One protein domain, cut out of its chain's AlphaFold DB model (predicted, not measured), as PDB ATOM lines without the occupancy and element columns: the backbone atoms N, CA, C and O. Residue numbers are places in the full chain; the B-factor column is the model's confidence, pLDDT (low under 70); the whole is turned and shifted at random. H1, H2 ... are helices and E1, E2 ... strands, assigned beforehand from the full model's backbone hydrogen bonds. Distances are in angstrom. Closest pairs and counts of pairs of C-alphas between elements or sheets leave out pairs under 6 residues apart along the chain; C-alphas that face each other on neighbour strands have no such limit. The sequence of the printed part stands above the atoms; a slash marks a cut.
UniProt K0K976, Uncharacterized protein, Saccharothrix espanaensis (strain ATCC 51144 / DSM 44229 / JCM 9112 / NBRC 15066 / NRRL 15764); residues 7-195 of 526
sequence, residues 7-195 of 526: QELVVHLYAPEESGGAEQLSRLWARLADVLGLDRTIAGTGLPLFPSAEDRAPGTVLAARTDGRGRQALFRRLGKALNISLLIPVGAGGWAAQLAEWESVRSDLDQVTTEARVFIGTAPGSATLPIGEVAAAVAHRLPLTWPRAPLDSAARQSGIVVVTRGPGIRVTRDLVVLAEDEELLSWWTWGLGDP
ATOM      1  N   GLN A   7      15.611  28.376 117.043       84.50
ATOM      2  CA  GLN A   7      16.086  28.988 115.803       84.50
ATOM      3  C   GLN A   7      16.507  30.424 116.066       84.50
ATOM      4  O   GLN A   7      15.656  31.272 116.319       84.50
ATOM      5  N   GLU A   8      17.799  30.700 115.957       93.50
ATOM      6  CA  GLU A   8      18.379  32.031 116.137       93.50
ATOM      7  C   GLU A   8      19.096  32.484 114.868       93.50
ATOM      8  O   GLU A   8      19.497  31.670 114.028       93.50
ATOM      9  N   LEU A   9      19.274  33.796 114.734       94.75
ATOM     10  CA  LEU A   9      20.106  34.383 113.693       94.75
ATOM     11  C   LEU A   9      21.224  35.191 114.341       94.75
ATOM     12  O   LEU A   9      20.966  36.162 115.049       94.75
ATOM     13  N   VAL A  10      22.465  34.841 114.017       96.94
ATOM     14  CA  VAL A  10      23.631  35.679 114.299       96.94
ATOM     15  C   VAL A  10      24.146  36.271 112.997       96.94
ATOM     16  O   VAL A  10      24.350  35.568 112.010       96.94
ATOM     17  N   VAL A  11      24.374  37.578 112.982       96.88
ATOM     18  CA  VAL A  11      25.008  38.275 111.864       96.88
ATOM     19  C   VAL A  11      26.381  38.751 112.303       96.88
ATOM     20  O   VAL A  11      26.483  39.486 113.280       96.88
ATOM     21  N   HIS A  12      27.429  38.383 111.568       97.62
ATOM     22  CA  HIS A  12      28.764  38.955 111.727       97.62
ATOM     23  C   HIS A  12      29.133  39.788 110.507       97.62
ATOM     24  O   HIS A  12      29.143  39.299 109.377       97.62
ATOM     25  N   LEU A  13      29.505  41.036 110.749       97.12
ATOM     26  CA  LEU A  13      30.017  41.948 109.741       97.12
ATOM     27  C   LEU A  13      31.477  42.230 110.007       97.12
ATOM     28  O   LEU A  13      31.867  42.444 111.154       97.12
ATOM     29  N   TYR A  14      32.255  42.277 108.939       96.81
ATOM     30  CA  TYR A  14      33.654  42.660 108.969       96.81
ATOM     31  C   TYR A  14      33.911  43.705 107.896       96.81
ATOM     32  O   TYR A  14      33.531  43.518 106.740       96.81
ATOM     33  N   ALA A  15      34.579  44.784 108.275       94.62
ATOM     34  CA  ALA A  15      35.061  45.799 107.351       94.62
ATOM     35  C   ALA A  15      36.510  46.160 107.709       94.62
ATOM     36  O   ALA A  15      36.881  46.065 108.883       94.62
ATOM     37  N   PRO A  16      37.346  46.567 106.741       92.00
ATOM     38  CA  PRO A  16      38.635  47.164 107.059       92.00
ATOM     39  C   PRO A  16      38.414  48.427 107.901       92.00
ATOM     40  O   PRO A  16      37.431  49.144 107.715       92.00
ATOM     41  N   GLU A  17      39.315  48.704 108.842       88.50
ATOM     42  CA  GLU A  17      39.235  49.938 109.633       88.50
ATOM     43  C   GLU A  17      39.437  51.182 108.747       88.50
ATOM     44  O   GLU A  17      38.772  52.203 108.912       88.50
ATOM     45  N   GLU A  18      40.300  51.063 107.742       84.12
ATOM     46  CA  GLU A  18      40.530  52.083 106.720       84.12
ATOM     47  C   GLU A  18      39.495  52.002 105.575       84.12
ATOM     48  O   GLU A  18      38.552  51.213 105.593       84.12
ATOM     49  N   SER A  19      39.676  52.807 104.521       79.25
ATOM     50  CA  SER A  19      38.859  52.756 103.289       79.25
ATOM     51  C   SER A  19      37.355  53.011 103.497       79.25
ATOM     52  O   SER A  19      36.526  52.531 102.731       79.25
ATOM     53  N   GLY A  20      36.983  53.769 104.533       86.38
ATOM     54  CA  GLY A  20      35.584  54.108 104.828       86.38
ATOM     55  C   GLY A  20      34.796  53.016 105.565       86.38
ATOM     56  O   GLY A  20      33.626  53.233 105.883       86.38
ATOM     57  N   GLY A  21      35.413  51.873 105.894       90.00
ATOM     58  CA  GLY A  21      34.751  50.805 106.648       90.00
ATOM     59  C   GLY A  21      34.363  51.227 108.070       90.00
ATOM     60  O   GLY A  21      33.250  50.937 108.509       90.00
ATOM     61  N   ALA A  22      35.213  51.999 108.759       90.44
ATOM     62  CA  ALA A  22      34.894  52.554 110.079       90.44
ATOM     63  C   ALA A  22      33.664  53.471 110.072       90.44
ATOM     64  O   ALA A  22      32.793  53.351 110.937       90.44
ATOM     65  N   GLU A  23      33.560  54.358 109.082       91.38
ATOM     66  CA  GLU A  23      32.415  55.260 108.933       91.38
ATOM     67  C   GLU A  23      31.131  54.475 108.627       91.38
ATOM     68  O   GLU A  23      30.084  54.719 109.230       91.38
ATOM     69  N   GLN A  24      31.219  53.479 107.740       92.75
ATOM     70  CA  GLN A  24      30.095  52.619 107.376       92.75
ATOM     71  C   GLN A  24      29.578  51.799 108.568       92.75
ATOM     72  O   GLN A  24      28.374  51.812 108.833       92.75
ATOM     73  N   LEU A  25      30.460  51.142 109.330       93.88
ATOM     74  CA  LEU A  25      30.051  50.384 110.518       93.88
ATOM     75  C   LEU A  25      29.553  51.293 111.647       93.88
ATOM     76  O   LEU A  25      28.603  50.929 112.332       93.88
ATOM     77  N   SER A  26      30.107  52.498 111.801       92.56
ATOM     78  CA  SER A  26      29.598  53.473 112.777       92.56
ATOM     79  C   SER A  26      28.174  53.931 112.441       92.56
ATOM     80  O   SER A  26      27.323  54.000 113.328       92.56
ATOM     81  N   ARG A  27      27.871  54.177 111.155       93.69
ATOM     82  CA  ARG A  27      26.498  54.460 110.701       93.69
ATOM     83  C   ARG A  27      25.556  53.291 110.970       93.69
ATOM     84  O   ARG A  27      24.445  53.501 111.453       93.69
ATOM     85  N   LEU A  28      25.992  52.066 110.684       95.00
ATOM     86  CA  LEU A  28      25.195  50.874 110.963       95.00
ATOM     87  C   LEU A  28      24.931  50.709 112.468       95.00
ATOM     88  O   LEU A  28      23.807  50.409 112.862       95.00
ATOM     89  N   TRP A  29      25.936  50.955 113.310       95.81
ATOM     90  CA  TRP A  29      25.814  50.895 114.767       95.81
ATOM     91  C   TRP A  29      24.766  51.868 115.319       95.81
ATOM     92  O   TRP A  29      24.002  51.514 116.219       95.81
ATOM     93  N   ALA A  30      24.694  53.080 114.759       94.31
ATOM     94  CA  ALA A  30      23.640  54.039 115.082       94.31
ATOM     95  C   ALA A  30      22.257  53.510 114.664       94.31
ATOM     96  O   ALA A  30      21.342  53.462 115.484       94.31
ATOM     97  N   ARG A  31      22.134  52.992 113.435       95.25
ATOM     98  CA  ARG A  31      20.872  52.438 112.920       95.25
ATOM     99  C   ARG A  31      20.347  51.244 113.712       95.25
ATOM    100  O   ARG A  31      19.134  51.082 113.794       95.25
ATOM    101  N   LEU A  32      21.216  50.422 114.303       95.75
ATOM    102  CA  LEU A  32      20.780  49.336 115.192       95.75
ATOM    103  C   LEU A  32      19.979  49.872 116.389       95.75
ATOM    104  O   LEU A  32      18.992  49.253 116.781       95.75
ATOM    105  N   ALA A  33      20.345  51.031 116.940       94.75
ATOM    106  CA  ALA A  33      19.526  51.671 117.964       94.75
ATOM    107  C   ALA A  33      18.250  52.276 117.392       94.75
ATOM    108  O   ALA A  33      17.180  52.023 117.932       94.75
ATOM    109  N   ASP A  34      18.344  53.024 116.296       95.06
ATOM    110  CA  ASP A  34      17.194  53.777 115.785       95.06
ATOM    111  C   ASP A  34      16.091  52.868 115.220       95.06
ATOM    112  O   ASP A  34      14.906  53.138 115.397       95.06
ATOM    113  N   VAL A  35      16.471  51.783 114.538       95.69
ATOM    114  CA  VAL A  35      15.538  50.896 113.822       95.69
ATOM    115  C   VAL A  35      15.099  49.719 114.687       95.69
ATOM    116  O   VAL A  35      13.918  49.375 114.701       95.69
ATOM    117  N   LEU A  36      16.027  49.089 115.415       94.50
ATOM    118  CA  LEU A  36      15.708  47.923 116.246       94.50
ATOM    119  C   LEU A  36      15.521  48.269 117.725       94.50
ATOM    120  O   LEU A  36      15.046  47.414 118.465       94.50
ATOM    121  N   GLY A  37      15.838  49.483 118.175       95.88
ATOM    122  CA  GLY A  37      15.677  49.872 119.578       95.88
ATOM    123  C   GLY A  37      16.744  49.296 120.513       95.88
ATOM    124  O   GLY A  37      16.459  49.079 121.686       95.88
ATOM    125  N   LEU A  38      17.955  49.007 120.015       96.25
ATOM    126  CA  LEU A  38      19.083  48.572 120.853       96.25
ATOM    127  C   LEU A  38      19.693  49.767 121.611       96.25
ATOM    128  O   LEU A  38      20.748  50.286 121.244       96.25
ATOM    129  N   ASP A  39      19.015  50.223 122.664       95.38
ATOM    130  CA  ASP A  39      19.351  51.429 123.431       95.38
ATOM    131  C   ASP A  39      19.907  51.162 124.844       95.38
ATOM    132  O   ASP A  39      20.260  52.106 125.553       95.38
ATOM    133  N   ARG A  40      20.052  49.892 125.251       95.88
ATOM    134  CA  ARG A  40      20.500  49.495 126.601       95.88
ATOM    135  C   ARG A  40      21.875  48.843 126.595       95.88
ATOM    136  O   ARG A  40      22.277  48.234 125.611       95.88
ATOM    137  N   THR A  41      22.595  48.934 127.709       94.06
ATOM    138  CA  THR A  41      23.874  48.231 127.910       94.06
ATOM    139  C   THR A  41      23.634  46.763 128.251       94.06
ATOM    140  O   THR A  41      22.676  46.444 128.960       94.06
ATOM    141  N   ILE A  42      24.530  45.870 127.823       91.62
ATOM    142  CA  ILE A  42      24.477  44.456 128.223       91.62
ATOM    143  C   ILE A  42      24.942  44.331 129.678       91.62
ATOM    144  O   ILE A  42      26.089  44.649 130.004       91.62
ATOM    145  N   ALA A  43      24.046  43.880 130.559       88.12
ATOM    146  CA  ALA A  43      24.337  43.724 131.981       88.12
ATOM    147  C   ALA A  43      25.540  42.793 132.214       88.12
ATOM    148  O   ALA A  43      25.721  41.809 131.506       88.12
ATOM    149  N   GLY A  44      26.375  43.121 133.203       84.88
ATOM    150  CA  GLY A  44      27.553  42.322 133.561       84.88
ATOM    151  C   GLY A  44      28.791  42.531 132.679       84.88
ATOM    152  O   GLY A  44      29.875  42.150 133.101       84.88
ATOM    153  N   THR A  45      28.674  43.181 131.514       87.88
ATOM    154  CA  THR A  45      29.826  43.391 130.610       87.88
ATOM    155  C   THR A  45      30.641  44.648 130.921       87.88
ATOM    156  O   THR A  45      31.823  44.706 130.600       87.88
ATOM    157  N   GLY A  46      30.018  45.676 131.511       88.75
ATOM    158  CA  GLY A  46      30.649  46.984 131.735       88.75
ATOM    159  C   GLY A  46      30.937  47.783 130.455       88.75
ATOM    160  O   GLY A  46      31.612  48.807 130.523       88.75
ATOM    161  N   LEU A  47      30.441  47.335 129.297       92.00
ATOM    162  CA  LEU A  47      30.732  47.946 128.000       92.00
ATOM    163  C   LEU A  47      29.833  49.163 127.717       92.00
ATOM    164  O   LEU A  47      28.640  49.139 128.044       92.00
ATOM    165  N   PRO A  48      30.368  50.216 127.072       94.31
ATOM    166  CA  PRO A  48      29.597  51.406 126.734       94.31
ATOM    167  C   PRO A  48      28.674  51.172 125.527       94.31
ATOM    168  O   PRO A  48      28.874  50.262 124.724       94.31
ATOM    169  N   LEU A  49      27.673  52.046 125.357       94.00
ATOM    170  CA  LEU A  49      26.791  52.048 124.175       94.00
ATOM    171  C   LEU A  49      27.483  52.576 122.910       94.00
ATOM    172  O   LEU A  49      27.065  52.258 121.795       94.00
ATOM    173  N   PHE A  50      28.515  53.403 123.080       90.19
ATOM    174  CA  PHE A  50      29.247  54.056 122.001       90.19
ATOM    175  C   PHE A  50      30.748  53.790 122.147       90.19
ATOM    176  O   PHE A  50      31.249  53.854 123.271       90.19
ATOM    177  N   PRO A  51      31.463  53.530 121.038       85.81
ATOM    178  CA  PRO A  51      32.917  53.406 121.049       85.81
ATOM    179  C   PRO A  51      33.594  54.664 121.604       85.81
ATOM    180  O   PRO A  51      33.242  55.777 121.203       85.81
ATOM    181  N   SER A  52      34.598  54.500 122.469       77.81
ATOM    182  CA  SER A  52      35.489  55.600 122.855       77.81
ATOM    183  C   SER A  52      36.526  55.870 121.760       77.81
ATOM    184  O   SER A  52      37.001  54.953 121.090       77.81
ATOM    185  N   ALA A  53      36.926  57.134 121.598       67.06
ATOM    186  CA  ALA A  53      38.023  57.518 120.704       67.06
ATOM    187  C   ALA A  53      39.413  57.106 121.240       67.06
ATOM    188  O   ALA A  53      40.393  57.086 120.488       67.06
ATOM    189  N   GLU A  54      39.503  56.809 122.538       63.94
ATOM    190  CA  GLU A  54      40.753  56.500 123.241       63.94
ATOM    191  C   GLU A  54      41.120  55.013 123.173       63.94
ATOM    192  O   GLU A  54      42.302  54.663 123.214       63.94
ATOM    193  N   ASP A  55      40.133  54.137 122.979       66.81
ATOM    194  CA  ASP A  55      40.366  52.707 122.837       66.81
ATOM    195  C   ASP A  55      41.007  52.450 121.479       66.81
ATOM    196  O   ASP A  55      40.352  52.596 120.449       66.81
ATOM    197  N   ARG A  56      42.302  52.104 121.459       65.00
ATOM    198  CA  ARG A  56      43.081  51.818 120.233       65.00
ATOM    199  C   ARG A  56      43.721  50.433 120.204       65.00
ATOM    200  O   ARG A  56      44.326  50.069 119.198       65.00
ATOM    201  N   ALA A  57      43.610  49.663 121.284       72.81
ATOM    202  CA  ALA A  57      44.228  48.346 121.351       72.81
ATOM    203  C   ALA A  57      43.543  47.351 120.379       72.81
ATOM    204  O   ALA A  57      42.317  47.362 120.226       72.81
ATOM    205  N   PRO A  58      44.311  46.495 119.683       70.00
ATOM    206  CA  PRO A  58      43.756  45.381 118.918       70.00
ATOM    207  C   PRO A  58      43.042  44.368 119.823       70.00
ATOM    208  O   PRO A  58      43.538  44.047 120.899       70.00
ATOM    209  N   GLY A  59      41.913  43.822 119.364       75.62
ATOM    210  CA  GLY A  59      41.141  42.811 120.097       75.62
ATOM    211  C   GLY A  59      40.152  43.389 121.114       75.62
ATOM    212  O   GLY A  59      39.501  42.631 121.826       75.62
ATOM    213  N   THR A  60      40.019  44.716 121.189       86.62
ATOM    214  CA  THR A  60      39.131  45.386 122.142       86.62
ATOM    215  C   THR A  60      37.675  45.352 121.686       86.62
ATOM    216  O   THR A  60      37.347  45.651 120.533       86.62
ATOM    217  N   VAL A  61      36.782  45.038 122.626       92.81
ATOM    218  CA  VAL A  61      35.344  45.254 122.464       92.81
ATOM    219  C   VAL A  61      35.062  46.726 122.741       92.81
ATOM    220  O   VAL A  61      35.270  47.204 123.849       92.81
ATOM    221  N   LEU A  62      34.639  47.446 121.708       93.44
ATOM    222  CA  LEU A  62      34.470  48.896 121.722       93.44
ATOM    223  C   LEU A  62      33.140  49.315 122.345       93.44
ATOM    224  O   LEU A  62      33.070  50.335 123.020       93.44
ATOM    225  N   ALA A  63      32.072  48.569 122.059       95.06
ATOM    226  CA  ALA A  63      30.733  48.887 122.532       95.06
ATOM    227  C   ALA A  63      29.819  47.658 122.500       95.06
ATOM    228  O   ALA A  63      30.021  46.734 121.707       95.06
ATOM    229  N   ALA A  64      28.782  47.676 123.331       95.94
ATOM    230  CA  ALA A  64      27.749  46.651 123.361       95.94
ATOM    231  C   ALA A  64      26.368  47.272 123.560       95.94
ATOM    232  O   ALA A  64      26.214  48.240 124.309       95.94
ATOM    233  N   ARG A  65      25.351  46.706 122.908       96.44
ATOM    234  CA  ARG A  65      23.958  47.150 123.034       96.44
ATOM    235  C   ARG A  65      23.007  45.970 123.114       96.44
ATOM    236  O   ARG A  65      23.275  44.913 122.554       96.44
ATOM    237  N   THR A  66      21.888  46.166 123.789       97.00
ATOM    238  CA  THR A  66      20.783  45.214 123.885       97.00
ATOM    239  C   THR A  66      19.450  45.947 123.948       97.00
ATOM    240  O   THR A  66      19.408  47.171 124.090       97.00
ATOM    241  N   ASP A  67      18.361  45.198 123.843       95.12
ATOM    242  CA  ASP A  67      16.998  45.682 124.005       95.12
ATOM    243  C   ASP A  67      16.213  44.855 125.044       95.12
ATOM    244  O   ASP A  67      16.741  43.981 125.730       95.12
ATOM    245  N   GLY A  68      14.916  45.145 125.192       90.25
ATOM    246  CA  GLY A  68      14.022  44.367 126.059       90.25
ATOM    247  C   GLY A  68      13.534  43.038 125.465       90.25
ATOM    248  O   GLY A  68      12.759  42.351 126.122       90.25
ATOM    249  N   ARG A  69      13.923  42.698 124.230       89.81
ATOM    250  CA  ARG A  69      13.491  41.494 123.498       89.81
ATOM    251  C   ARG A  69      14.596  40.440 123.394       89.81
ATOM    252  O   ARG A  69      14.377  39.413 122.765       89.81
ATOM    253  N   GLY A  70      15.756  40.685 124.006       90.88
ATOM    254  CA  GLY A  70      16.890  39.760 124.027       90.88
ATOM    255  C   GLY A  70      17.844  39.897 122.839       90.88
ATOM    256  O   GLY A  70      18.778  39.107 122.736       90.88
ATOM    257  N   ARG A  71      17.659  40.890 121.957       95.56
ATOM    258  CA  ARG A  71      18.613  41.167 120.870       95.56
ATOM    259  C   ARG A  71      19.874  41.777 121.447       95.56
ATOM    260  O   ARG A  71      19.787  42.681 122.269       95.56
ATOM    261  N   GLN A  72      21.035  41.338 120.981       95.88
ATOM    262  CA  GLN A  72      22.323  41.840 121.455       95.88
ATOM    263  C   GLN A  72      23.226  42.195 120.282       95.88
ATOM    264  O   GLN A  72      23.280  41.466 119.299       95.88
ATOM    265  N   ALA A  73      23.969  43.290 120.391       97.19
ATOM    266  CA  ALA A  73      24.962  43.688 119.409       97.19
ATOM    267  C   ALA A  73      26.284  44.054 120.082       97.19
ATOM    268  O   ALA A  73      26.302  44.679 121.142       97.19
ATOM    269  N   LEU A  74      27.392  43.685 119.446       96.69
ATOM    270  CA  LEU A  74      28.755  43.903 119.926       96.69
ATOM    271  C   LEU A  74      29.588  44.515 118.800       96.69
ATOM    272  O   LEU A  74      29.609  43.976 117.695       96.69
ATOM    273  N   PHE A  75      30.288  45.611 119.090       96.06
ATOM    274  CA  PHE A  75      31.201  46.289 118.173       96.06
ATOM    275  C   PHE A  75      32.638  46.092 118.668       96.06
ATOM    276  O   PHE A  75      32.948  46.421 119.810       96.06
ATOM    277  N   ARG A  76      33.521  45.538 117.833       94.69
ATOM    278  CA  ARG A  76      34.908  45.187 118.170       94.69
ATOM    279  C   ARG A  76      35.911  45.772 117.178       94.69
ATOM    280  O   ARG A  76      35.611  45.890 115.988       94.69
ATOM    281  N   ARG A  77      37.133  46.037 117.653       93.19
ATOM    282  CA  ARG A  77      38.324  46.245 116.814       93.19
ATOM    283  C   ARG A  77      39.195  44.992 116.828       93.19
ATOM    284  O   ARG A  77      39.594  44.518 117.884       93.19
ATOM    285  N   LEU A  78      39.539  44.484 115.651       91.50
ATOM    286  CA  LEU A  78      40.248  43.224 115.428       91.50
ATOM    287  C   LEU A  78      41.499  43.476 114.568       91.50
ATOM    288  O   LEU A  78      41.558  43.127 113.388       91.50
ATOM    289  N   GLY A  79      42.502  44.145 115.142       86.94
ATOM    290  CA  GLY A  79      43.709  44.533 114.406       86.94
ATOM    291  C   GLY A  79      43.399  45.586 113.343       86.94
ATOM    292  O   GLY A  79      43.103  46.718 113.694       86.94
ATOM    293  N   LYS A  80      43.466  45.210 112.057       86.44
ATOM    294  CA  LYS A  80      43.159  46.092 110.908       86.44
ATOM    295  C   LYS A  80      41.694  46.030 110.452       86.44
ATOM    296  O   LYS A  80      41.332  46.655 109.454       86.44
ATOM    297  N   ALA A  81      40.871  45.235 111.129       92.38
ATOM    298  CA  ALA A  81      39.459  45.069 110.821       92.38
ATOM    299  C   ALA A  81      38.586  45.545 111.981       92.38
ATOM    300  O   ALA A  81      38.972  45.513 113.147       92.38
ATOM    301  N   LEU A  82      37.369  45.936 111.643       94.94
ATOM    302  CA  LEU A  82      36.292  46.234 112.567       94.94
ATOM    303  C   LEU A  82      35.198  45.182 112.409       94.94
ATOM    304  O   LEU A  82      34.962  44.691 111.302       94.94
ATOM    305  N   ASN A  83      34.531  44.848 113.510       96.94
ATOM    306  CA  ASN A  83      33.471  43.851 113.530       96.94
ATOM    307  C   ASN A  83      32.221  44.358 114.246       96.94
ATOM    308  O   ASN A  83      32.319  44.879 115.351       96.94
ATOM    309  N   ILE A  84      31.054  44.120 113.648       97.00
ATOM    310  CA  ILE A  84      29.769  44.168 114.351       97.00
ATOM    311  C   ILE A  84      29.182  42.762 114.333       97.00
ATOM    312  O   ILE A  84      29.032  42.172 113.264       97.00
ATOM    313  N   SER A  85      28.839  42.240 115.506       97.62
ATOM    314  CA  SER A  85      28.072  41.001 115.645       97.62
ATOM    315  C   SER A  85      26.703  41.325 116.231       97.62
ATOM    316  O   SER A  85      26.642  42.065 117.209       97.62
ATOM    317  N   LEU A  86      25.631  40.782 115.658       97.56
ATOM    318  CA  LEU A  86      24.244  40.965 116.093       97.56
ATOM    319  C   LEU A  86      23.592  39.598 116.306       97.56
ATOM    320  O   LEU A  86      23.558  38.801 115.375       97.56
ATOM    321  N   LEU A  87      23.042  39.361 117.493       96.50
ATOM    322  CA  LEU A  87      22.185  38.227 117.823       96.50
ATOM    323  C   LEU A  87      20.717  38.659 117.755       96.50
ATOM    324  O   LEU A  87      20.313  39.619 118.422       96.50
ATOM    325  N   ILE A  88      19.925  37.922 116.981       95.62
ATOM    326  CA  ILE A  88      18.467  38.009 116.951       95.62
ATOM    327  C   ILE A  88      17.912  36.680 117.490       95.62
ATOM    328  O   ILE A  88      18.064  35.651 116.821       95.62
ATOM    329  N   PRO A  89      17.307  36.684 118.693       93.31
ATOM    330  CA  PRO A  89      16.924  35.467 119.401       93.31
ATOM    331  C   PRO A  89      15.698  34.804 118.768       93.31
ATOM    332  O   PRO A  89      15.052  35.359 117.870       93.31
ATOM    333  N   VAL A  90      15.354  33.617 119.269       88.75
ATOM    334  CA  VAL A  90      14.199  32.824 118.829       88.75
ATOM    335  C   VAL A  90      12.895  33.631 118.860       88.75
ATOM    336  O   VAL A  90      12.579  34.311 119.835       88.75
ATOM    337  N   GLY A  91      12.098  33.528 117.790       82.50
ATOM    338  CA  GLY A  91      10.817  34.227 117.669       82.50
ATOM    339  C   GLY A  91       9.794  33.499 116.794       82.50
ATOM    340  O   GLY A  91      10.131  32.601 116.023       82.50
ATOM    341  N   ALA A  92       8.526  33.919 116.878       73.06
ATOM    342  CA  ALA A  92       7.371  33.248 116.259       73.06
ATOM    343  C   ALA A  92       7.412  33.129 114.716       73.06
ATOM    344  O   ALA A  92       6.608  32.398 114.141       73.06
ATOM    345  N   GLY A  93       8.336  33.823 114.041       82.00
ATOM    346  CA  GLY A  93       8.534  33.761 112.587       82.00
ATOM    347  C   GLY A  93       9.807  33.034 112.127       82.00
ATOM    348  O   GLY A  93      10.075  33.009 110.924       82.00
ATOM    349  N   GLY A  94      10.584  32.461 113.055       89.06
ATOM    350  CA  GLY A  94      11.840  31.755 112.775       89.06
ATOM    351  C   GLY A  94      12.856  32.582 111.977       89.06
ATOM    352  O   GLY A  94      12.803  33.815 111.941       89.06
ATOM    353  N   TRP A  95      13.752  31.885 111.275       91.44
ATOM    354  CA  TRP A  95      14.837  32.493 110.493       91.44
ATOM    355  C   TRP A  95      14.385  33.507 109.437       91.44
ATOM    356  O   TRP A  95      15.101  34.470 109.165       91.44
ATOM    357  N   ALA A  96      13.204  33.330 108.838       89.00
ATOM    358  CA  ALA A  96      12.687  34.257 107.832       89.00
ATOM    359  C   ALA A  96      12.345  35.632 108.426       89.00
ATOM    360  O   ALA A  96      12.710  36.655 107.846       89.00
ATOM    361  N   ALA A  97      11.685  35.667 109.587       90.75
ATOM    362  CA  ALA A  97      11.374  36.923 110.266       90.75
ATOM    363  C   ALA A  97      12.633  37.588 110.837       90.75
ATOM    364  O   ALA A  97      12.806  38.795 110.689       90.75
ATOM    365  N   GLN A  98      13.545  36.800 111.410       93.44
ATOM    366  CA  GLN A  98      14.818  37.307 111.927       93.44
ATOM    367  C   GLN A  98      15.675  37.922 110.815       93.44
ATOM    368  O   GLN A  98      16.255  38.992 110.996       93.44
ATOM    369  N   LEU A  99      15.720  37.294 109.633       91.88
ATOM    370  CA  LEU A  99      16.416  37.880 108.492       91.88
ATOM    371  C   LEU A  99      15.750  39.186 108.048       91.88
ATOM    372  O   LEU A  99      16.462  40.146 107.774       91.88
ATOM    373  N   ALA A 100      14.417  39.255 108.012       91.75
ATOM    374  CA  ALA A 100      13.711  40.488 107.666       91.75
ATOM    375  C   ALA A 100      14.026  41.637 108.647       91.75
ATOM    376  O   ALA A 100      14.167  42.786 108.227       91.75
ATOM    377  N   GLU A 101      14.205  41.338 109.940       93.56
ATOM    378  CA  GLU A 101      14.690  42.319 110.918       93.56
ATOM    379  C   GLU A 101      16.094  42.821 110.566       93.56
ATOM    380  O   GLU A 101      16.302  44.033 110.501       93.56
ATOM    381  N   TRP A 102      17.041  41.926 110.265       94.00
ATOM    382  CA  TRP A 102      18.372  42.327 109.793       94.00
ATOM    383  C   TRP A 102      18.293  43.177 108.513       94.00
ATOM    384  O   TRP A 102      18.925  44.231 108.409       94.00
ATOM    385  N   GLU A 103      17.463  42.764 107.557       92.31
ATOM    386  CA  GLU A 103      17.264  43.458 106.287       92.31
ATOM    387  C   GLU A 103      16.681  44.869 106.450       92.31
ATOM    388  O   GLU A 103      16.956  45.729 105.616       92.31
ATOM    389  N   SER A 104      15.949  45.141 107.534       93.69
ATOM    390  CA  SER A 104      15.424  46.480 107.835       93.69
ATOM    391  C   SER A 104      16.507  47.487 108.256       93.69
ATOM    392  O   SER A 104      16.369  48.695 108.040       93.69
ATOM    393  N   VAL A 105      17.612  47.002 108.834       93.38
ATOM    394  CA  VAL A 105      18.718  47.849 109.315       93.38
ATOM    395  C   VAL A 105      19.865  47.896 108.327       93.38
ATOM    396  O   VAL A 105      20.564  48.906 108.248       93.38
ATOM    397  N   ARG A 106      20.091  46.818 107.572       88.00
ATOM    398  CA  ARG A 106      21.172  46.799 106.593       88.00
ATOM    399  C   ARG A 106      20.899  47.856 105.509       88.00
ATOM    400  O   ARG A 106      19.846  47.868 104.879       88.00
ATOM    401  N   SER A 107      21.842  48.759 105.259       82.94
ATOM    402  CA  SER A 107      21.998  49.387 103.938       82.94
ATOM    403  C   SER A 107      23.444  49.790 103.730       82.94
ATOM    404  O   SER A 107      24.167  49.992 104.704       82.94
ATOM    405  N   ASP A 108      23.824  49.875 102.456       78.12
ATOM    406  CA  ASP A 108      25.129  50.333 101.985       78.12
ATOM    407  C   ASP A 108      26.269  49.608 102.703       78.12
ATOM    408  O   ASP A 108      26.849  50.133 103.649       78.12
ATOM    409  N   LEU A 109      26.573  48.381 102.257       85.94
ATOM    410  CA  LEU A 109      27.625  47.514 102.809       85.94
ATOM    411  C   LEU A 109      28.824  47.361 101.851       85.94
ATOM    412  O   LEU A 109      29.539  46.366 101.892       85.94
ATOM    413  N   ASP A 110      29.069  48.334 100.973       88.81
ATOM    414  CA  ASP A 110      30.090  48.202  99.918       88.81
ATOM    415  C   ASP A 110      31.523  48.026 100.457       88.81
ATOM    416  O   ASP A 110      32.342  47.334  99.844       88.81
ATOM    417  N   GLN A 111      31.829  48.606 101.625       89.88
ATOM    418  CA  GLN A 111      33.140  48.476 102.268       89.88
ATOM    419  C   GLN A 111      33.235  47.225 103.150       89.88
ATOM    420  O   GLN A 111      34.339  46.818 103.507       89.88
ATOM    421  N   VAL A 112      32.115  46.556 103.448       91.19
ATOM    422  CA  VAL A 112      32.103  45.285 104.180       91.19
ATOM    423  C   VAL A 112      32.782  44.216 103.339       91.19
ATOM    424  O   VAL A 112      32.426  43.977 102.185       91.19
ATOM    425  N   THR A 113      33.777  43.561 103.922       91.12
ATOM    426  CA  THR A 113      34.503  42.437 103.327       91.12
ATOM    427  C   THR A 113      33.827  41.112 103.637       91.12
ATOM    428  O   THR A 113      33.946  40.178 102.847       91.12
ATOM    429  N   THR A 114      33.072  41.013 104.733       94.19
ATOM    430  CA  THR A 114      32.237  39.839 105.021       94.19
ATOM    431  C   THR A 114      30.957  40.205 105.764       94.19
ATOM    432  O   THR A 114      31.016  40.845 106.805       94.19
ATOM    433  N   GLU A 115      29.819  39.758 105.237       94.56
ATOM    434  CA  GLU A 115      28.498  39.698 105.871       94.56
ATOM    435  C   GLU A 115      28.137  38.220 106.033       94.56
ATOM    436  O   GLU A 115      27.684  37.572 105.092       94.56
ATOM    437  N   ALA A 116      28.369  37.663 107.215       94.12
ATOM    438  CA  ALA A 116      27.993  36.295 107.529       94.12
ATOM    439  C   ALA A 116      26.647  36.277 108.254       94.12
ATOM    440  O   ALA A 116      26.517  36.857 109.328       94.12
ATOM    441  N   ARG A 117      25.665  35.600 107.666       93.56
ATOM    442  CA  ARG A 117      24.327  35.367 108.203       93.56
ATOM    443  C   ARG A 117      24.268  33.913 108.659       93.56
ATOM    444  O   ARG A 117      24.305  32.992 107.841       93.56
ATOM    445  N   VAL A 118      24.276  33.719 109.970       94.31
ATOM    446  CA  VAL A 118      24.426  32.425 110.633       94.31
ATOM    447  C   VAL A 118      23.077  32.019 111.214       94.31
ATOM    448  O   VAL A 118      22.636  32.543 112.233       94.31
ATOM    449  N   PHE A 119      22.415  31.097 110.531       92.88
ATOM    450  CA  PHE A 119      21.143  30.503 110.914       92.88
ATOM    451  C   PHE A 119      21.413  29.327 111.846       92.88
ATOM    452  O   PHE A 119      21.913  28.283 111.423       92.88
ATOM    453  N   ILE A 120      21.134  29.523 113.122       93.56
ATOM    454  CA  ILE A 120      21.517  28.618 114.199       93.56
ATOM    455  C   ILE A 120      20.288  27.827 114.626       93.56
ATOM    456  O   ILE A 120      19.211  28.413 114.757       93.56
ATOM    457  N   GLY A 121      20.424  26.518 114.842       91.94
ATOM    458  CA  GLY A 121      19.362  25.781 115.514       91.94
ATOM    459  C   GLY A 121      19.708  24.396 116.040       91.94
ATOM    460  O   GLY A 121      20.621  23.726 115.558       91.94
ATOM    461  N   THR A 122      18.948  23.960 117.042       90.19
ATOM    462  CA  THR A 122      19.124  22.650 117.677       90.19
ATOM    463  C   THR A 122      18.475  21.555 116.840       90.19
ATOM    464  O   THR A 122      17.321  21.666 116.429       90.19
ATOM    465  N   ALA A 123      19.213  20.487 116.544       87.56
ATOM    466  CA  ALA A 123      18.753  19.424 115.654       87.56
ATOM    467  C   ALA A 123      19.210  18.044 116.156       87.56
ATOM    468  O   ALA A 123      20.336  17.627 115.855       87.56
ATOM    469  N   PRO A 124      18.349  17.312 116.889       84.69
ATOM    470  CA  PRO A 124      18.640  15.957 117.353       84.69
ATOM    471  C   PRO A 124      18.988  15.010 116.199       84.69
ATOM    472  O   PRO A 124      18.327  14.994 115.157       84.69
ATOM    473  N   GLY A 125      20.042  14.211 116.362       81.88
ATOM    474  CA  GLY A 125      20.549  13.292 115.342       81.88
ATOM    475  C   GLY A 125      21.338  13.965 114.215       81.88
ATOM    476  O   GLY A 125      21.887  13.261 113.358       81.88
ATOM    477  N   SER A 126      21.445  15.301 114.183       82.00
ATOM    478  CA  SER A 126      22.162  16.015 113.116       82.00
ATOM    479  C   SER A 126      23.636  15.615 113.027       82.00
ATOM    480  O   SER A 126      24.198  15.631 111.929       82.00
ATOM    481  N   ALA A 127      24.249  15.167 114.128       79.44
ATOM    482  CA  ALA A 127      25.635  14.712 114.163       79.44
ATOM    483  C   ALA A 127      25.866  13.378 113.424       79.44
ATOM    484  O   ALA A 127      26.997  13.074 113.041       79.44
ATOM    485  N   THR A 128      24.819  12.590 113.166       83.00
ATOM    486  CA  THR A 128      24.944  11.247 112.565       83.00
ATOM    487  C   THR A 128      24.323  11.140 111.176       83.00
ATOM    488  O   THR A 128      24.859  10.420 110.334       83.00
ATOM    489  N   LEU A 129      23.275  11.912 110.876       83.19
ATOM    490  CA  LEU A 129      22.576  11.856 109.586       83.19
ATOM    491  C   LEU A 129      23.471  12.216 108.384       83.19
ATOM    492  O   LEU A 129      24.413  12.997 108.529       83.19
ATOM    493  N   PRO A 130      23.195  11.716 107.169       84.62
ATOM    494  CA  PRO A 130      23.872  12.184 105.962       84.62
ATOM    495  C   PRO A 130      23.656  13.687 105.729       84.62
ATOM    496  O   PRO A 130      22.549  14.198 105.887       84.62
ATOM    497  N   ILE A 131      24.695  14.404 105.287       78.81
ATOM    498  CA  ILE A 131      24.637  15.856 105.020       78.81
ATOM    499  C   ILE A 131      23.491  16.225 104.069       78.81
ATOM    500  O   ILE A 131      22.835  17.239 104.279       78.81
ATOM    501  N   GLY A 132      23.226  15.409 103.043       78.25
ATOM    502  CA  GLY A 132      22.134  15.659 102.097       78.25
ATOM    503  C   GLY A 132      20.751  15.633 102.752       78.25
ATOM    504  O   GLY A 132      19.897  16.449 102.412       78.25
ATOM    505  N   GLU A 133      20.543  14.756 103.737       83.19
ATOM    506  CA  GLU A 133      19.303  14.717 104.521       83.19
ATOM    507  C   GLU A 133      19.205  15.914 105.465       83.19
ATOM    508  O   GLU A 133      18.131  16.497 105.612       83.19
ATOM    509  N   VAL A 134      20.333  16.320 106.056       81.12
ATOM    510  CA  VAL A 134      20.403  17.525 106.890       81.12
ATOM    511  C   VAL A 134      20.043  18.768 106.085       81.12
ATOM    512  O   VAL A 134      19.165  19.533 106.477       81.12
ATOM    513  N   ALA A 135      20.675  18.923 104.925       79.25
ATOM    514  CA  ALA A 135      20.422  19.995 103.981       79.25
ATOM    515  C   ALA A 135      18.954  20.042 103.536       79.25
ATOM    516  O   ALA A 135      18.347  21.112 103.543       79.25
ATOM    517  N   ALA A 136      18.372  18.894 103.177       79.88
ATOM    518  CA  ALA A 136      16.970  18.814 102.779       79.88
ATOM    519  C   ALA A 136      16.031  19.252 103.914       79.88
ATOM    520  O   ALA A 136      15.140  20.061 103.674       79.88
ATOM    521  N   ALA A 137      16.271  18.789 105.145       80.69
ATOM    522  CA  ALA A 137      15.427  19.101 106.297       80.69
ATOM    523  C   ALA A 137      15.385  20.603 106.627       80.69
ATOM    524  O   ALA A 137      14.331  21.128 106.994       80.69
ATOM    525  N   VAL A 138      16.509  21.311 106.472       82.62
ATOM    526  CA  VAL A 138      16.562  22.754 106.755       82.62
ATOM    527  C   VAL A 138      16.111  23.617 105.585       82.62
ATOM    528  O   VAL A 138      15.589  24.703 105.824       82.62
ATOM    529  N   ALA A 139      16.229  23.139 104.340       78.75
ATOM    530  CA  ALA A 139      15.995  23.921 103.121       78.75
ATOM    531  C   ALA A 139      14.644  24.654 103.069       78.75
ATOM    532  O   ALA A 139      14.546  25.708 102.448       78.75
ATOM    533  N   HIS A 140      13.603  24.122 103.709       76.38
ATOM    534  CA  HIS A 140      12.256  24.707 103.708       76.38
ATOM    535  C   HIS A 140      12.074  25.858 104.716       76.38
ATOM    536  O   HIS A 140      11.091  26.588 104.639       76.38
ATOM    537  N   ARG A 141      12.984  25.987 105.692       77.69
ATOM    538  CA  ARG A 141      12.980  27.023 106.748       77.69
ATOM    539  C   ARG A 141      13.830  28.235 106.387       77.69
ATOM    540  O   ARG A 141      13.705  29.303 106.978       77.69
ATOM    541  N   LEU A 142      14.706  28.028 105.420       75.56
ATOM    542  CA  LEU A 142      15.595  29.008 104.843       75.56
ATOM    543  C   LEU A 142      14.794  30.112 104.129       75.56
ATOM    544  O   LEU A 142      13.857  29.798 103.390       75.56
ATOM    545  N   PRO A 143      15.147  31.396 104.319       70.81
ATOM    546  CA  PRO A 143      14.514  32.502 103.607       70.81
ATOM    547  C   PRO A 143      14.450  32.287 102.084       70.81
ATOM    548  O   PRO A 143      15.410  31.826 101.469       70.81
ATOM    549  N   LEU A 144      13.338  32.670 101.447       60.72
ATOM    550  CA  LEU A 144      13.131  32.509  99.994       60.72
ATOM    551  C   LEU A 144      14.119  33.319  99.133       60.72
ATOM    552  O   LEU A 144      14.297  33.014  97.955       60.72
ATOM    553  N   THR A 145      14.763  34.334  99.715       56.09
ATOM    554  CA  THR A 145      15.822  35.151  99.098       56.09
ATOM    555  C   THR A 145      17.147  34.399  98.937       56.09
ATOM    556  O   THR A 145      18.071  34.888  98.289       56.09
ATOM    557  N   TRP A 146      17.248  33.190  99.490       58.09
ATOM    558  CA  TRP A 146      18.425  32.342  99.398       58.09
ATOM    559  C   TRP A 146      18.477  31.671  98.001       58.09
ATOM    560  O   TRP A 146      17.505  31.019  97.604       58.09
ATOM    561  N   PRO A 147      19.568  31.803  97.210       54.84
ATOM    562  CA  PRO A 147      19.611  31.354  95.808       54.84
ATOM    563  C   PRO A 147      19.317  29.860  95.695       54.84
ATOM    564  O   PRO A 147      19.909  29.124  96.444       54.84
ATOM    565  N   ARG A 148      18.519  29.337  94.756       57.00
ATOM    566  CA  ARG A 148      18.158  27.889  94.696       57.00
ATOM    567  C   ARG A 148      19.308  26.877  94.467       57.00
ATOM    568  O   ARG A 148      19.035  25.710  94.201       57.00
ATOM    569  N   ALA A 149      20.573  27.284  94.558       57.16
ATOM    570  CA  ALA A 149      21.721  26.387  94.461       57.16
ATOM    571  C   ALA A 149      21.632  25.248  95.502       57.16
ATOM    572  O   ALA A 149      21.057  25.444  96.575       57.16
ATOM    573  N   PRO A 150      22.161  24.049  95.234       60.44
ATOM    574  CA  PRO A 150      22.191  23.003  96.246       60.44
ATOM    575  C   PRO A 150      22.998  23.464  97.470       60.44
ATOM    576  O   PRO A 150      23.932  24.253  97.352       60.44
ATOM    577  N   LEU A 151      22.616  22.984  98.651       65.25
ATOM    578  CA  LEU A 151      23.482  23.010  99.828       65.25
ATOM    579  C   LEU A 151      24.558  21.940  99.598       65.25
ATOM    580  O   LEU A 151      24.346  20.761  99.867       65.25
ATOM    581  N   ASP A 152      25.651  22.344  98.964       62.50
ATOM    582  CA  ASP A 152      26.679  21.476  98.382       62.50
ATOM    583  C   ASP A 152      27.991  21.470  99.173       62.50
ATOM    584  O   ASP A 152      28.822  20.579  98.995       62.50
ATOM    585  N   SER A 153      28.165  22.434 100.077       63.84
ATOM    586  CA  SER A 153      29.343  22.563 100.925       63.84
ATOM    587  C   SER A 153      28.945  22.448 102.392       63.84
ATOM    588  O   SER A 153      28.264  23.317 102.940       63.84
ATOM    589  N   ALA A 154      29.376  21.371 103.043       74.31
ATOM    590  CA  ALA A 154      29.121  21.142 104.456       74.31
ATOM    591  C   ALA A 154      30.347  20.563 105.157       74.31
ATOM    592  O   ALA A 154      31.173  19.876 104.552       74.31
ATOM    593  N   ALA A 155      30.439  20.831 106.452       81.12
ATOM    594  CA  ALA A 155      31.466  20.303 107.328       81.12
ATOM    595  C   ALA A 155      30.826  19.820 108.629       81.12
ATOM    596  O   ALA A 155      29.851  20.396 109.111       81.12
ATOM    597  N   ARG A 156      31.377  18.744 109.191       86.12
ATOM    598  CA  ARG A 156      30.962  18.192 110.479       86.12
ATOM    599  C   ARG A 156      32.191  17.930 111.323       86.12
ATOM    600  O   ARG A 156      33.106  17.248 110.866       86.12
ATOM    601  N   GLN A 157      32.187  18.434 112.549       85.12
ATOM    602  CA  GLN A 157      33.245  18.192 113.519       85.12
ATOM    603  C   GLN A 157      32.711  18.437 114.927       85.12
ATOM    604  O   GLN A 157      31.956  19.380 115.142       85.12
ATOM    605  N   SER A 158      33.105  17.584 115.875       84.88
ATOM    606  CA  SER A 158      32.777  17.738 117.299       84.88
ATOM    607  C   SER A 158      31.282  17.961 117.582       84.88
ATOM    608  O   SER A 158      30.936  18.779 118.417       84.88
ATOM    609  N   GLY A 159      30.388  17.274 116.859       87.00
ATOM    610  CA  GLY A 159      28.933  17.395 117.051       87.00
ATOM    611  C   GLY A 159      28.272  18.601 116.369       87.00
ATOM    612  O   GLY A 159      27.049  18.650 116.311       87.00
ATOM    613  N   ILE A 160      29.052  19.519 115.788       90.75
ATOM    614  CA  ILE A 160      28.546  20.668 115.028       90.75
ATOM    615  C   ILE A 160      28.496  20.312 113.543       90.75
ATOM    616  O   ILE A 160      29.445  19.747 112.984       90.75
ATOM    617  N   VAL A 161      27.399  20.678 112.888       90.62
ATOM    618  CA  VAL A 161      27.209  20.590 111.442       90.62
ATOM    619  C   VAL A 161      27.038  21.985 110.874       90.62
ATOM    620  O   VAL A 161      26.135  22.718 111.263       90.62
ATOM    621  N   VAL A 162      27.885  22.329 109.910       89.81
ATOM    622  CA  VAL A 162      27.779  23.566 109.142       89.81
ATOM    623  C   VAL A 162      27.391  23.210 107.727       89.81
ATOM    624  O   VAL A 162      28.060  22.402 107.084       89.81
ATOM    625  N   VAL A 163      26.332  23.837 107.232       85.81
ATOM    626  CA  VAL A 163      25.898  23.730 105.844       85.81
ATOM    627  C   VAL A 163      25.927  25.118 105.224       85.81
ATOM    628  O   VAL A 163      25.381  26.075 105.766       85.81
ATOM    629  N   THR A 164      26.583  25.231 104.081       81.50
ATOM    630  CA  THR A 164      26.752  26.476 103.334       81.50
ATOM    631  C   THR A 164      26.279  26.276 101.903       81.50
ATOM    632  O   THR A 164      26.220  25.151 101.397       81.50
ATOM    633  N   ARG A 165      25.914  27.375 101.248       72.88
ATOM    634  CA  ARG A 165      25.473  27.354  99.858       72.88
ATOM    635  C   ARG A 165      26.543  27.925  98.944       72.88
ATOM    636  O   ARG A 165      26.884  29.102  99.049       72.88
ATOM    637  N   GLY A 166      26.962  27.113  97.980       64.81
ATOM    638  CA  GLY A 166      27.968  27.478  97.005       64.81
ATOM    639  C   GLY A 166      29.379  27.389  97.588       64.81
ATOM    640  O   GLY A 166      29.596  27.632  98.776       64.81
ATOM    641  N   PRO A 167      30.371  27.061  96.753       65.31
ATOM    642  CA  PRO A 167      31.742  26.948  97.213       65.31
ATOM    643  C   PRO A 167      32.337  28.327  97.519       65.31
ATOM    644  O   PRO A 167      32.017  29.317  96.843       65.31
ATOM    645  N   GLY A 168      33.247  28.354  98.489       69.88
ATOM    646  CA  GLY A 168      34.289  29.367  98.582       69.88
ATOM    647  C   GLY A 168      34.001  30.604  99.413       69.88
ATOM    648  O   GLY A 168      32.875  30.906  99.819       69.88
ATOM    649  N   ILE A 169      35.069  31.376  99.599       77.69
ATOM    650  CA  ILE A 169      35.064  32.612 100.371       77.69
ATOM    651  C   ILE A 169      34.388  33.733  99.573       77.69
ATOM    652  O   ILE A 169      34.756  34.040  98.439       77.69
ATOM    653  N   ARG A 170      33.370  34.353 100.179       83.19
ATOM    654  CA  ARG A 170      32.504  35.372  99.568       83.19
ATOM    655  C   ARG A 170      32.224  36.483 100.566       83.19
ATOM    656  O   ARG A 170      32.378  36.293 101.768       83.19
ATOM    657  N   VAL A 171      31.781  37.621 100.035       87.44
ATOM    658  CA  VAL A 171      31.372  38.783 100.829       87.44
ATOM    659  C   VAL A 171      30.172  38.415 101.689       87.44
ATOM    660  O   VAL A 171      30.290  38.352 102.901       87.44
ATOM    661  N   THR A 172      29.036  38.108 101.069       88.94
ATOM    662  CA  THR A 172      27.863  37.631 101.798       88.94
ATOM    663  C   THR A 172      27.923  36.113 101.900       88.94
ATOM    664  O   THR A 172      28.128  35.424 100.894       88.94
ATOM    665  N   ARG A 173      27.766  35.597 103.117       87.00
ATOM    666  CA  ARG A 173      27.828  34.173 103.436       87.00
ATOM    667  C   ARG A 173      26.615  33.779 104.246       87.00
ATOM    668  O   ARG A 173      26.333  34.393 105.266       87.00
ATOM    669  N   ASP A 174      25.968  32.711 103.819       87.94
ATOM    670  CA  ASP A 174      24.840  32.130 104.532       87.94
ATOM    671  C   ASP A 174      25.256  30.772 105.065       87.94
ATOM    672  O   ASP A 174      25.612  29.877 104.289       87.94
ATOM    673  N   LEU A 175      25.233  30.639 106.384       89.50
ATOM    674  CA  LEU A 175      25.634  29.432 107.084       89.50
ATOM    675  C   LEU A 175      24.447  28.926 107.890       89.50
ATOM    676  O   LEU A 175      23.870  29.682 108.661       89.50
ATOM    677  N   VAL A 176      24.104  27.653 107.736       90.69
ATOM    678  CA  VAL A 176      23.253  26.945 108.696       90.69
ATOM    679  C   VAL A 176      24.166  26.198 109.647       90.69
ATOM    680  O   VAL A 176      24.991  25.405 109.192       90.69
ATOM    681  N   VAL A 177      24.016  26.440 110.943       92.81
ATOM    682  CA  VAL A 177      24.792  25.784 111.992       92.81
ATOM    683  C   VAL A 177      23.841  25.009 112.883       92.81
ATOM    684  O   VAL A 177      22.923  25.581 113.467       92.81
ATOM    685  N   LEU A 178      24.064  23.703 112.970       91.94
ATOM    686  CA  LEU A 178      23.242  22.790 113.747       91.94
ATOM    687  C   LEU A 178      24.102  21.999 114.724       91.94
ATOM    688  O   LEU A 178      25.204  21.570 114.378       91.94
ATOM    689  N   ALA A 179      23.567  21.754 115.909       91.31
ATOM    690  CA  ALA A 179      24.123  20.825 116.884       91.31
ATOM    691  C   ALA A 179      22.987  20.231 117.724       91.31
ATOM    692  O   ALA A 179      21.860  20.727 117.715       91.31
ATOM    693  N   GLU A 180      23.275  19.141 118.429       89.75
ATOM    694  CA  GLU A 180      22.351  18.574 119.422       89.75
ATOM    695  C   GLU A 180      22.454  19.302 120.768       89.75
ATOM    696  O   GLU A 180      21.459  19.435 121.471       89.75
ATOM    697  N   ASP A 181      23.654  19.783 121.092       89.88
ATOM    698  CA  ASP A 181      23.997  20.488 122.325       89.88
ATOM    699  C   ASP A 181      23.900  22.007 122.110       89.88
ATOM    700  O   ASP A 181      24.624  22.581 121.291       89.88
ATOM    701  N   GLU A 182      22.978  22.643 122.831       89.00
ATOM    702  CA  GLU A 182      22.698  24.080 122.771       89.00
ATOM    703  C   GLU A 182      23.843  24.931 123.346       89.00
ATOM    704  O   GLU A 182      24.178  25.977 122.789       89.00
ATOM    705  N   GLU A 183      24.504  24.468 124.412       90.62
ATOM    706  CA  GLU A 183      25.615  25.192 125.037       90.62
ATOM    707  C   GLU A 183      26.827  25.209 124.100       90.62
ATOM    708  O   GLU A 183      27.442  26.255 123.878       90.62
ATOM    709  N   LEU A 184      27.114  24.068 123.463       90.00
ATOM    710  CA  LEU A 184      28.138  23.961 122.425       90.00
ATOM    711  C   LEU A 184      27.838  24.876 121.228       90.00
ATOM    712  O   LEU A 184      28.740  25.540 120.706       90.00
ATOM    713  N   LEU A 185      26.577  24.903 120.788       90.38
ATOM    714  CA  LEU A 185      26.111  25.732 119.679       90.38
ATOM    715  C   LEU A 185      26.318  27.221 119.987       90.38
ATOM    716  O   LEU A 185      26.904  27.945 119.177       90.38
ATOM    717  N   SER A 186      25.900  27.658 121.177       91.12
ATOM    718  CA  SER A 186      26.031  29.037 121.647       91.12
ATOM    719  C   SER A 186      27.495  29.441 121.837       91.12
ATOM    720  O   SER A 186      27.915  30.477 121.318       91.12
ATOM    721  N   TRP A 187      28.317  28.594 122.471       92.19
ATOM    722  CA  TRP A 187      29.757  28.825 122.639       92.19
ATOM    723  C   TRP A 187      30.472  29.055 121.306       92.19
ATOM    724  O   TRP A 187      31.289  29.969 121.183       92.19
ATOM    725  N   TRP A 188      30.164  28.235 120.298       92.69
ATOM    726  CA  TRP A 188      30.861  28.285 119.018       92.69
ATOM    727  C   TRP A 188      30.416  29.457 118.132       92.69
ATOM    728  O   TRP A 188      31.239  30.001 117.393       92.69
ATOM    729  N   THR A 189      29.137  29.852 118.196       93.94
ATOM    730  CA  THR A 189      28.526  30.828 117.271       93.94
ATOM    731  C   THR A 189      28.343  32.236 117.837       93.94
ATOM    732  O   THR A 189      28.392  33.192 117.065       93.94
ATOM    733  N   TRP A 190      28.176  32.394 119.153       92.50
ATOM    734  CA  TRP A 190      27.934  33.692 119.795       92.50
ATOM    735  C   TRP A 190      28.872  33.954 120.977       92.50
ATOM    736  O   TRP A 190      29.637  34.918 120.940       92.50
ATOM    737  N   GLY A 191      28.846  33.080 121.984       86.56
ATOM    738  CA  GLY A 191      29.643  33.169 123.208       86.56
ATOM    739  C   GLY A 191      28.814  32.944 124.479       86.56
ATOM    740  O   GLY A 191      27.655  33.343 124.566       86.56
ATOM    741  N   LEU A 192      29.432  32.345 125.502       82.44
ATOM    742  CA  LEU A 192      28.814  32.063 126.809       82.44
ATOM    743  C   LEU A 192      28.980  33.245 127.783       82.44
ATOM    744  O   LEU A 192      29.533  33.107 128.872       82.44
ATOM    745  N   GLY A 193      28.559  34.438 127.360       78.69
ATOM    746  CA  GLY A 193      28.628  35.666 128.168       78.69
ATOM    747  C   GLY A 193      29.959  36.432 128.113       78.69
ATOM    748  O   GLY A 193      30.029  37.547 128.627       78.69
ATOM    749  N   ASP A 194      30.986  35.892 127.452       84.81
ATOM    750  CA  ASP A 194      32.192  36.644 127.086       84.81
ATOM    751  C   ASP A 194      31.906  37.537 125.862       84.81
ATOM    752  O   ASP A 194      31.454  37.029 124.833       84.81
ATOM    753  N   PRO A 195      32.164  38.859 125.922       88.69
ATOM    754  CA  PRO A 195      31.991  39.743 124.773       88.69
ATOM    755  C   PRO A 195      33.075  39.567 123.693       88.69
ATOM    756  O   PRO A 195      33.008  40.237 122.655       88.69
TER     757      PRO A 195
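Overview. This is residues 7 to 195 of the 526 residues of an uncharacterized protein of Saccharothrix espanaensis (strain ATCC 51144 / DSM 44229 / JCM 9112 / NBRC 15066 / NRRL 15764) (UniProt K0K976). One long, twisted and curved sheet of eight strands runs through the domain, with H1 and H2 over one face, each running along the strands beneath it but steeply tilted to each other at 63 degrees, and the short H4 over the opposite face. H3 lies across the strands near the E6 end of the sheet. The printed part has 189 residues, with four named helices and eight named strands that follow each other along the chain as E1 H1 E2 E3 E4 H2 E5 H3 E6 E7 E8 H4; the class is mixed, helices and strands, with 45 residues in the helices and 58 in the strands. The sheet runs E2 E3 E4 E1 E5 E8 E7 E6 and is mixed, with E5 and E8 parallel and the other neighbours antiparallel. The whole is compact, radius of gyration of the C-alphas 16.7 A, spanning 50 by 34 by 29 A.

Along the chain. E1, residues 7 to 16, begins at C-alpha 7 (16.086, 28.988, 115.803) and is 30.3 A long. H1, residues 21 to 36, is 21.5 A long. E2 is residues 61 to 66, E3 72 to 78, and E4 81 to 88, 23.0 A. H2 is residues 94 to 105, 17.8 A; E5, 114 to 122, 25.1 A; H3, 131 to 139. E6 is residues 153 to 157, E7 160 to 164, and E8 172 to 179, 22.9 A. H4, residues 182 to 189, ends at C-alpha 189 (28.526, 30.828, 117.271).

Arrangement. E2 E3 E4 and E6 E7 E8 are meanders, each strand the antiparallel neighbour of the one before. In E1 and E5, N 10 and O 118 are 2.9 A apart; in E4 and E1, N 11 and O 86 are 2.8 A apart; in E5 and E8, N 119 and O 175 are 2.8 A apart. H1 is on the sheet, over E3 and E4, at a height of 9.4 A. H2, on the same face, is over E4 and E1, only just: 3 of its C-alphas fall on E4. H1 and H2 touch at a steep tilt of 63 degrees, closest at the C-alphas of Arg 31 and Val 105, 6.2 A. H4, on the opposite face from H1, is over E5 and E8. In H3 and H4 every O i to N i+4 pair is within hydrogen-bond range; in H1 11 of 12 are, in H2 7 of 8.

Size, cuts and confidence. The C-alphas of Glu 54 and Glu 133, the two farthest apart, are 50.6 A apart. The printed part has no cut. The links H1 to E2 and H3 to E6 are long. Residues 53 to 56, 144 to 153 and 166 to 168 are under pLDDT 70.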